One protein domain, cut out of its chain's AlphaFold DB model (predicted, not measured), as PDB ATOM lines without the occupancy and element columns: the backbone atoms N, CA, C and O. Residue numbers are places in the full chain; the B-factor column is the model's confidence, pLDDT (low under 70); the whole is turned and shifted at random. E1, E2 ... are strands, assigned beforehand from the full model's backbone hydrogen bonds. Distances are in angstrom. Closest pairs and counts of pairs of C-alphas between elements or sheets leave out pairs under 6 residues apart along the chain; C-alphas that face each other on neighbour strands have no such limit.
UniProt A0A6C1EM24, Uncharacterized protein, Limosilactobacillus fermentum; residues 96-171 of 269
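AT A GLANCE: This is residues 96 to 171 of the 269 residues of an uncharacterized protein of Limosilactobacillus fermentum (UniProt A0A6C1EM24). Two small three-stranded sheets, E4 E6 E5 and E1 E3 E2, form a sandwich, two sheets partly face to face, drawn out into a rod whose far ends are Asp 129, in the loop between the sheets, and Met 171, after E6. The 76 printed residues hold no named helix and six named strands, E1 to E6 along the chain: all strand, with both sheets mixed. The whole is only just loose, close to compact, with a radius of gyration of the C-alphas of 14.1 A and spans of 54 by 22 by 14 A.

HOW THE PARTS SIT: Look first at E6, residues 159 to 167, the inner strand between E4, residues 137 to 146, and E5, residues 150 to 156. E4 and E6 are parallel at 22 degrees, with N 139 and O 160 2.8 A apart; E5 and E6 form an antiparallel hairpin at 163 degrees, with N 154 and O 161 at 2.9 A. This sheet is only just strongly twisted, up to 4.3 A off its best plane. In the other sheet, E3, residues 117 to 125, is parallel to E1, residues 96 to 104, at 22 degrees, with N 99 and O 120 at 2.9 A. E3 makes an antiparallel hairpin with E2, residues 108 to 111, with N 110 and O 121 at 2.9 A. Between the sheets, the closest C-alphas of E2 and E5 are those of Val 109 and Asp 153, 6.0 A apart. E1 and E4 are apart.

IN THESE COORDINATES: Find C-alpha 96 at (192.762, 216.947, 305.324); from there E1 runs 22.9 A. E3 and E4 each span 26.1 A, E5 19.5 A and E2 10.3 A. E6 runs 25.8 A to C-alpha 167 at (192.785, 224.454, 315.456).

THE WHOLE: The C-alphas of Asp 129 and Met 171, the two farthest apart, are 54.4 A from each other. The printed part has no cut. The link E3 to E4, 11 residues, is long; the others are tight. Look there for pLDDT under 70, at residue 127 and residues 129 to 133.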
ATOM      1  N   ILE A  96     192.684 216.067 306.497       89.00
ATOM      2  CA  ILE A  96     192.762 216.947 305.324       89.00
ATOM      3  C   ILE A  96     192.480 216.112 304.079       89.00
ATOM      4  O   ILE A  96     193.106 215.072 303.871       89.00
ATOM      5  N   LYS A  97     191.561 216.585 303.235       92.75
ATOM      6  CA  LYS A  97     191.259 215.993 301.928       92.75
ATOM      7  C   LYS A  97     191.165 217.062 300.844       92.75
ATOM      8  O   LYS A  97     190.856 218.219 301.120       92.75
ATOM      9  N   VAL A  98     191.416 216.652 299.604       93.19
ATOM     10  CA  VAL A  98     191.127 217.472 298.422       93.19
ATOM     11  C   VAL A  98     189.638 217.343 298.109       93.19
ATOM     12  O   VAL A  98     189.122 216.226 298.055       93.19
ATOM     13  N   GLY A  99     188.955 218.475 297.950       94.56
ATOM     14  CA  GLY A  99     187.556 218.542 297.536       94.56
ATOM     15  C   GLY A  99     187.444 218.558 296.017       94.56
ATOM     16  O   GLY A  99     187.473 217.520 295.358       94.56
ATOM     17  N   SER A 100     187.322 219.756 295.462       93.94
ATOM     18  CA  SER A 100     187.236 220.017 294.030       93.94
ATOM     19  C   SER A 100     188.555 220.535 293.458       93.94
ATOM     20  O   SER A 100     189.332 221.215 294.127       93.94
ATOM     21  N   VAL A 101     188.799 220.213 292.187       93.19
ATOM     22  CA  VAL A 101     189.875 220.795 291.380       93.19
ATOM     23  C   VAL A 101     189.239 221.328 290.105       93.19
ATOM     24  O   VAL A 101     188.683 220.563 289.317       93.19
ATOM     25  N   THR A 102     189.275 222.643 289.919       91.44
ATOM     26  CA  THR A 102     188.668 223.335 288.771       91.44
ATOM     27  C   THR A 102     189.693 224.224 288.082       91.44
ATOM     28  O   THR A 102     190.779 224.430 288.609       91.44
ATOM     29  N   THR A 103     189.378 224.746 286.896       85.56
ATOM     30  CA  THR A 103     190.211 225.748 286.213       85.56
ATOM     31  C   THR A 103     189.524 227.110 286.215       85.56
ATOM     32  O   THR A 103     188.325 227.173 285.937       85.56
ATOM     33  N   GLY A 104     190.265 228.192 286.441       85.88
ATOM     34  CA  GLY A 104     189.768 229.565 286.450       85.88
ATOM     35  C   GLY A 104     190.865 230.584 286.147       85.88
ATOM     36  O   GLY A 104     192.019 230.221 285.929       85.88
ATOM     37  N   ASP A 105     190.498 231.863 286.108       81.88
ATOM     38  CA  ASP A 105     191.432 232.938 285.744       81.88
ATOM     39  C   ASP A 105     192.441 233.235 286.868       81.88
ATOM     40  O   ASP A 105     193.593 233.564 286.593       81.88
ATOM     41  N   THR A 106     192.030 233.060 288.131       82.19
ATOM     42  CA  THR A 106     192.884 233.259 289.312       82.19
ATOM     43  C   THR A 106     193.069 231.938 290.058       82.19
ATOM     44  O   THR A 106     192.085 231.404 290.583       82.19
ATOM     45  N   PRO A 107     194.299 231.404 290.147       83.81
ATOM     46  CA  PRO A 107     194.553 230.214 290.937       83.81
ATOM     47  C   PRO A 107     194.397 230.502 292.431       83.81
ATOM     48  O   PRO A 107     194.874 231.525 292.920       83.81
ATOM     49  N   THR A 108     193.698 229.621 293.149       87.44
ATOM     50  CA  THR A 108     193.423 229.774 294.588       87.44
ATOM     51  C   THR A 108     193.276 228.421 295.279       87.44
ATOM     52  O   THR A 108     192.921 227.423 294.643       87.44
ATOM     53  N   VAL A 109     193.488 228.403 296.597       91.06
ATOM     54  CA  VAL A 109     193.117 227.285 297.478       91.06
ATOM     55  C   VAL A 109     192.203 227.787 298.589       91.06
ATOM     56  O   VAL A 109     192.555 228.721 299.308       91.06
ATOM     57  N   THR A 110     191.038 227.160 298.749       90.94
ATOM     58  CA  THR A 110     190.051 227.520 299.781       90.94
ATOM     59  C   THR A 110     189.733 226.315 300.661       90.94
ATOM     60  O   THR A 110     189.567 225.210 300.156       90.94
ATOM     61  N   ASN A 111     189.618 226.514 301.977       91.75
ATOM     62  CA  ASN A 111     189.066 225.496 302.874       91.75
ATOM     63  C   ASN A 111     187.535 225.623 302.937       91.75
ATOM     64  O   ASN A 111     187.026 226.584 303.511       91.75
ATOM     65  N   SER A 112     186.814 224.649 302.387       92.75
ATOM     66  CA  SER A 112     185.348 224.532 302.462       92.75
ATOM     67  C   SER A 112     184.867 223.539 303.526       92.75
ATOM     68  O   SER A 112     183.664 223.357 303.713       92.75
ATOM     69  N   GLY A 113     185.803 222.881 304.218       89.62
ATOM     70  CA  GLY A 113     185.518 221.917 305.275       89.62
ATOM     71  C   GLY A 113     185.287 222.553 306.647       89.62
ATOM     72  O   GLY A 113     184.912 223.716 306.784       89.62
ATOM     73  N   THR A 114     185.530 221.765 307.691       87.00
ATOM     74  CA  THR A 114     185.394 222.194 309.093       87.00
ATOM     75  C   THR A 114     186.758 222.346 309.763       87.00
ATOM     76  O   THR A 114     187.799 222.140 309.141       87.00
ATOM     77  N   ALA A 115     186.760 222.695 311.055       78.00
ATOM     78  CA  ALA A 115     187.988 222.821 311.827       78.00
ATOM     79  C   ALA A 115     188.762 221.495 311.961       78.00
ATOM     80  O   ALA A 115     189.988 221.500 311.964       78.00
ATOM     81  N   THR A 116     188.054 220.368 312.045       82.75
ATOM     82  CA  THR A 116     188.648 219.038 312.272       82.75
ATOM     83  C   THR A 116     188.661 218.151 311.027       82.75
ATOM     84  O   THR A 116     189.371 217.152 311.016       82.75
ATOM     85  N   ASP A 117     187.907 218.507 309.985       88.75
ATOM     86  CA  ASP A 117     187.875 217.805 308.694       88.75
ATOM     87  C   ASP A 117     187.958 218.824 307.549       88.75
ATOM     88  O   ASP A 117     186.939 219.311 307.044       88.75
ATOM     89  N   LEU A 118     189.185 219.206 307.192       90.31
ATOM     90  CA  LEU A 118     189.460 220.222 306.181       90.31
ATOM     91  C   LEU A 118     189.228 219.649 304.785       90.31
ATOM     92  O   LEU A 118     189.719 218.571 304.447       90.31
ATOM     93  N   THR A 119     188.535 220.422 303.953       94.62
ATOM     94  CA  THR A 119     188.324 220.118 302.534       94.62
ATOM     95  C   THR A 119     188.921 221.249 301.724       94.62
ATOM     96  O   THR A 119     188.434 222.374 301.795       94.62
ATOM     97  N   LEU A 120     190.013 220.970 301.015       93.62
ATOM     98  CA  LEU A 120     190.732 221.970 300.235       93.62
ATOM     99  C   LEU A 120     190.262 221.929 298.785       93.62
ATOM    100  O   LEU A 120     190.454 220.925 298.097       93.62
ATOM    101  N   ASP A 121     189.656 223.023 298.339       94.06
ATOM    102  CA  ASP A 121     189.237 223.243 296.960       94.06
ATOM    103  C   ASP A 121     190.303 224.039 296.209       94.06
ATOM    104  O   ASP A 121     190.758 225.079 296.689       94.06
ATOM    105  N   PHE A 122     190.682 223.552 295.028       91.75
ATOM    106  CA  PHE A 122     191.720 224.133 294.183       91.75
ATOM    107  C   PHE A 122     191.115 224.728 292.910       91.75
ATOM    108  O   PHE A 122     190.359 224.070 292.188       91.75
ATOM    109  N   VAL A 123     191.527 225.951 292.589       90.81
ATOM    110  CA  VAL A 123     191.360 226.554 291.265       90.81
ATOM    111  C   VAL A 123     192.738 226.613 290.614       90.81
ATOM    112  O   VAL A 123     193.656 227.228 291.148       90.81
ATOM    113  N   LEU A 124     192.893 225.945 289.478       86.31
ATOM    114  CA  LEU A 124     194.086 225.952 288.633       86.31
ATOM    115  C   LEU A 124     193.940 227.024 287.540       86.31
ATOM    116  O   LEU A 124     192.817 227.326 287.141       86.31
ATOM    117  N   PRO A 125     195.030 227.597 287.015       80.75
ATOM    118  CA  PRO A 125     194.941 228.603 285.965       80.75
ATOM    119  C   PRO A 125     194.414 228.001 284.654       80.75
ATOM    120  O   PRO A 125     194.758 226.878 284.273       80.75
ATOM    121  N   LYS A 126     193.563 228.751 283.950       80.69
ATOM    122  CA  LYS A 126     193.041 228.366 282.635       80.69
ATOM    123  C   LYS A 126     194.119 228.543 281.548       80.69
ATOM    124  O   LYS A 126     194.783 229.578 281.527       80.69
ATOM    125  N   PRO A 127     194.275 227.597 280.602       68.19
ATOM    126  CA  PRO A 127     195.132 227.812 279.440       68.19
ATOM    127  C   PRO A 127     194.555 228.915 278.539       68.19
ATOM    128  O   PRO A 127     193.350 228.942 278.269       68.19
ATOM    129  N   VAL A 128     195.416 229.808 278.051       70.88
ATOM    130  CA  VAL A 128     195.064 230.886 277.112       70.88
ATOM    131  C   VAL A 128     195.660 230.605 275.731       70.88
ATOM    132  O   VAL A 128     196.820 230.221 275.598       70.88
ATOM    133  N   ASP A 129     194.841 230.770 274.689       68.88
ATOM    134  CA  ASP A 129     195.230 230.734 273.270       68.88
ATOM    135  C   ASP A 129     196.029 229.499 272.808       68.88
ATOM    136  O   ASP A 129     196.908 229.590 271.949       68.88
ATOM    137  N   GLY A 130     195.734 228.321 273.369       62.44
ATOM    138  CA  GLY A 130     196.367 227.059 272.962       62.44
ATOM    139  C   GLY A 130     197.844 226.932 273.349       62.44
ATOM    140  O   GLY A 130     198.506 226.000 272.894       62.44
ATOM    141  N   LYS A 131     198.360 227.847 274.179       64.62
ATOM    142  CA  LYS A 131     199.606 227.649 274.920       64.62
ATOM    143  C   LYS A 131     199.289 226.996 276.261       64.62
ATOM    144  O   LYS A 131     198.212 227.222 276.820       64.62
ATOM    145  N   ASP A 132     200.231 226.207 276.770       67.25
ATOM    146  CA  ASP A 132     200.168 225.745 278.153       67.25
ATOM    147  C   ASP A 132     199.997 226.970 279.059       67.25
ATOM    148  O   ASP A 132     200.670 227.988 278.874       67.25
ATOM    149  N   GLY A 133     199.049 226.896 279.995       65.31
ATOM    150  CA  GLY A 133     198.942 227.906 281.040       65.31
ATOM    151  C   GLY A 133     200.232 227.930 281.859       65.31
ATOM    152  O   GLY A 133     200.909 226.905 281.988       65.31
ATOM    153  N   ASP A 134     200.568 229.087 282.421       73.62
ATOM    154  CA  ASP A 134     201.690 229.189 283.350       73.62
ATOM    155  C   ASP A 134     201.514 228.150 284.470       73.62
ATOM    156  O   ASP A 134     200.519 228.163 285.196       73.62
ATOM    157  N   THR A 135     202.446 227.195 284.569       76.00
ATOM    158  CA  THR A 135     202.312 226.066 285.500       76.00
ATOM    159  C   THR A 135     202.452 226.571 286.937       76.00
ATOM    160  O   THR A 135     203.531 227.059 287.292       76.00
ATOM    161  N   PRO A 136     201.413 226.453 287.783       80.25
ATOM    162  CA  PRO A 136     201.521 226.857 289.172       80.25
ATOM    163  C   PRO A 136     202.336 225.829 289.960       80.25
ATOM    164  O   PRO A 136     202.211 224.620 289.753       80.25
ATOM    165  N   THR A 137     203.143 226.295 290.908       84.06
ATOM    166  CA  THR A 137     203.818 225.423 291.880       84.06
ATOM    167  C   THR A 137     203.227 225.654 293.258       84.06
ATOM    168  O   THR A 137     203.211 226.791 293.717       84.06
ATOM    169  N   PHE A 138     202.799 224.594 293.941       87.19
ATOM    170  CA  PHE A 138     202.280 224.676 295.306       87.19
ATOM    171  C   PHE A 138     203.321 224.171 296.302       87.19
ATOM    172  O   PHE A 138     203.916 223.110 296.113       87.19
ATOM    173  N   SER A 139     203.522 224.922 297.377       92.06
ATOM    174  CA  SER A 139     204.413 224.564 298.477       92.06
ATOM    175  C   SER A 139     203.729 224.806 299.819       92.06
ATOM    176  O   SER A 139     202.831 225.640 299.929       92.06
ATOM    177  N   ILE A 140     204.133 224.049 300.839       93.56
ATOM    178  CA  ILE A 140     203.679 224.278 302.212       93.56
ATOM    179  C   ILE A 140     204.611 225.315 302.832       93.56
ATOM    180  O   ILE A 140     205.827 225.127 302.827       93.56
ATOM    181  N   GLY A 141     204.034 226.398 303.348       95.44
ATOM    182  CA  GLY A 141     204.749 227.403 304.124       95.44
ATOM    183  C   GLY A 141     204.765 227.033 305.601       95.44
ATOM    184  O   GLY A 141     205.342 226.026 306.010       95.44
ATOM    185  N   THR A 142     204.115 227.849 306.425       95.25
ATOM    186  CA  THR A 142     204.007 227.614 307.865       95.25
ATOM    187  C   THR A 142     202.839 226.700 308.211       95.25
ATOM    188  O   THR A 142     201.762 226.806 307.625       95.25
ATOM    189  N   VAL A 143     203.026 225.871 309.239       93.38
ATOM    190  CA  VAL A 143     201.947 225.151 309.924       93.38
ATOM    191  C   VAL A 143     201.927 225.620 311.374       93.38
ATOM    192  O   VAL A 143     202.860 225.356 312.130       93.38
ATOM    193  N   THR A 144     200.884 226.352 311.748       92.94
ATOM    194  CA  THR A 144     200.706 226.935 313.086       92.94
ATOM    195  C   THR A 144     199.398 226.473 313.711       92.94
ATOM    196  O   THR A 144     198.505 226.025 313.000       92.94
ATOM    197  N   THR A 145     199.256 226.594 315.030       88.38
ATOM    198  CA  THR A 145     197.974 226.399 315.720       88.38
ATOM    199  C   THR A 145     197.274 227.738 315.980       88.38
ATOM    200  O   THR A 145     197.932 228.759 316.168       88.38
ATOM    201  N   GLY A 146     195.939 227.753 315.989       87.25
ATOM    202  CA  GLY A 146     195.124 228.944 316.245       87.25
ATOM    203  C   GLY A 146     193.679 228.606 316.617       87.25
ATOM    204  O   GLY A 146     193.312 227.442 316.709       87.25
ATOM    205  N   SER A 147     192.833 229.609 316.857       82.94
ATOM    206  CA  SER A 147     191.459 229.374 317.340       82.94
ATOM    207  C   SER A 147     190.535 228.701 316.316       82.94
ATOM    208  O   SER A 147     189.556 228.071 316.701       82.94
ATOM    209  N   THR A 148     190.825 228.825 315.019       81.19
ATOM    210  CA  THR A 148     190.049 228.218 313.929       81.19
ATOM    211  C   THR A 148     190.976 227.631 312.869       81.19
ATOM    212  O   THR A 148     192.104 228.096 312.697       81.19
ATOM    213  N   ALA A 149     190.500 226.612 312.146       86.00
ATOM    214  CA  ALA A 149     191.247 226.082 311.012       86.00
ATOM    215  C   ALA A 149     191.170 227.034 309.819       86.00
ATOM    216  O   ALA A 149     190.086 227.496 309.456       86.00
ATOM    217  N   ALA A 150     192.301 227.276 309.170       87.06
ATOM    218  CA  ALA A 150     192.365 228.098 307.974       87.06
ATOM    219  C   ALA A 150     193.509 227.657 307.062       87.06
ATOM    220  O   ALA A 150     194.528 227.137 307.518       87.06
ATOM    221  N   VAL A 151     193.338 227.925 305.770       92.00
ATOM    222  CA  VAL A 151     194.417 227.890 304.783       92.00
ATOM    223  C   VAL A 151     194.489 229.265 304.148       92.00
ATOM    224  O   VAL A 151     193.475 229.787 303.688       92.00
ATOM    225  N   GLN A 152     195.682 229.852 304.148       92.38
ATOM    226  CA  GLN A 152     195.961 231.088 303.435       92.38
ATOM    227  C   GLN A 152     196.919 230.797 302.288       92.38
ATOM    228  O   GLN A 152     198.041 230.336 302.508       92.38
ATOM    229  N   ASP A 153     196.461 231.077 301.073       91.88
ATOM    230  CA  ASP A 153     197.263 230.989 299.862       91.88
ATOM    231  C   ASP A 153     198.012 232.308 299.635       91.88
ATOM    232  O   ASP A 153     197.400 233.349 299.389       91.88
ATOM    233  N   GLN A 154     199.337 232.270 299.771       92.75
ATOM    234  CA  GLN A 154     200.218 233.399 299.478       92.75
ATOM    235  C   GLN A 154     200.828 233.213 298.089       92.75
ATOM    236  O   GLN A 154     201.606 232.282 297.867       92.75
ATOM    237  N   VAL A 155     200.500 234.124 297.173       87.75
ATOM    238  CA  VAL A 155     200.844 234.009 295.749       87.75
ATOM    239  C   VAL A 155     202.008 234.933 295.383       87.75
ATOM    240  O   VAL A 155     201.986 236.129 295.677       87.75
ATOM    241  N   SER A 156     203.018 234.390 294.700       86.75
ATOM    242  CA  SER A 156     204.140 235.132 294.113       86.75
ATOM    243  C   SER A 156     204.417 234.632 292.693       86.75
ATOM    244  O   SER A 156     205.035 233.587 292.488       86.75
ATOM    245  N   GLY A 157     203.925 235.362 291.687       85.25
ATOM    246  CA  GLY A 157     203.948 234.889 290.300       85.25
ATOM    247  C   GLY A 157     203.110 233.617 290.149       85.25
ATOM    248  O   GLY A 157     201.924 233.630 290.458       85.25
ATOM    249  N   THR A 158     203.737 232.524 289.709       81.19
ATOM    250  CA  THR A 158     203.115 231.189 289.601       81.19
ATOM    251  C   THR A 158     203.320 230.328 290.851       81.19
ATOM    252  O   THR A 158     202.828 229.201 290.921       81.19
ATOM    253  N   ALA A 159     204.060 230.821 291.847       86.81
ATOM    254  CA  ALA A 159     204.322 230.090 293.076       86.81
ATOM    255  C   ALA A 159     203.264 230.399 294.141       86.81
ATOM    256  O   ALA A 159     203.044 231.553 294.508       86.81
ATOM    257  N   HIS A 160     202.662 229.341 294.672       89.44
ATOM    258  CA  HIS A 160     201.693 229.351 295.755       89.44
ATOM    259  C   HIS A 160     202.334 228.767 297.012       89.44
ATOM    260  O   HIS A 160     202.890 227.663 296.997       89.44
ATOM    261  N   THR A 161     202.255 229.508 298.113       94.06
ATOM    262  CA  THR A 161     202.679 229.047 299.437       94.06
ATOM    263  C   THR A 161     201.457 228.948 300.334       94.06
ATOM    264  O   THR A 161     200.884 229.961 300.737       94.06
ATOM    265  N   LEU A 162     201.064 227.717 300.656       93.62
ATOM    266  CA  LEU A 162     199.916 227.427 301.503       93.62
ATOM    267  C   LEU A 162     200.348 227.440 302.969       93.62
ATOM    268  O   LEU A 162     201.126 226.587 303.405       93.62
ATOM    269  N   ASN A 163     199.843 228.410 303.726       94.50
ATOM    270  CA  ASN A 163     200.052 228.504 305.167       94.50
ATOM    271  C   ASN A 163     198.828 227.954 305.897       94.50
ATOM    272  O   ASN A 163     197.701 228.389 305.651       94.50
ATOM    273  N   PHE A 164     199.060 227.001 306.793       91.88
ATOM    274  CA  PHE A 164     198.018 226.310 307.540       91.88
ATOM    275  C   PHE A 164     197.945 226.838 308.964       91.88
ATOM    276  O   PHE A 164     198.939 226.835 309.693       91.88
ATOM    277  N   THR A 165     196.734 227.189 309.383       92.00
ATOM    278  CA  THR A 165     196.376 227.296 310.794       92.00
ATOM    279  C   THR A 165     195.533 226.081 311.139       92.00
ATOM    280  O   THR A 165     194.438 225.914 310.609       92.00
ATOM    281  N   LEU A 166     196.053 225.213 311.998       88.75
ATOM    282  CA  LEU A 166     195.318 224.102 312.590       88.75
ATOM    283  C   LEU A 166     194.619 224.592 313.865       88.75
ATOM    284  O   LEU A 166     195.153 225.461 314.553       88.75
ATOM    285  N   PRO A 167     193.438 224.067 314.217       83.44
ATOM    286  CA  PRO A 167     192.785 224.454 315.456       83.44
ATOM    287  C   PRO A 167     193.632 224.030 316.664       83.44
ATOM    288  O   PRO A 167     194.221 222.947 316.685       83.44
ATOM    289  N   GLN A 168     193.702 224.891 317.674       85.25
ATOM    290  CA  GLN A 168     194.281 224.551 318.965       85.25
ATOM    291  C   GLN A 168     193.374 223.523 319.664       85.25
ATOM    292  O   GLN A 168     192.152 223.670 319.597       85.25
ATOM    293  N   PRO A 169     193.945 222.505 320.335       74.19
ATOM    294  CA  PRO A 169     193.152 221.569 321.119       74.19
ATOM    295  C   PRO A 169     192.358 222.295 322.211       74.19
ATOM    296  O   PRO A 169     192.841 223.264 322.813       74.19
ATOM    297  N   ASP A 170     191.141 221.821 322.462       74.88
ATOM    298  CA  ASP A 170     190.244 222.404 323.449       74.88
ATOM    299  C   ASP A 170     190.682 221.989 324.859       74.88
ATOM    300  O   ASP A 170     190.496 220.860 325.311       74.88
ATOM    301  N   MET A 171     191.282 222.932 325.582       71.38
ATOM    302  CA  MET A 171     191.755 222.702 326.949       71.38
ATOM    303  C   MET A 171     190.669 222.902 328.013       71.38
ATOM    304  O   MET A 171     190.945 222.696 329.195       71.38
TER     305      MET A 171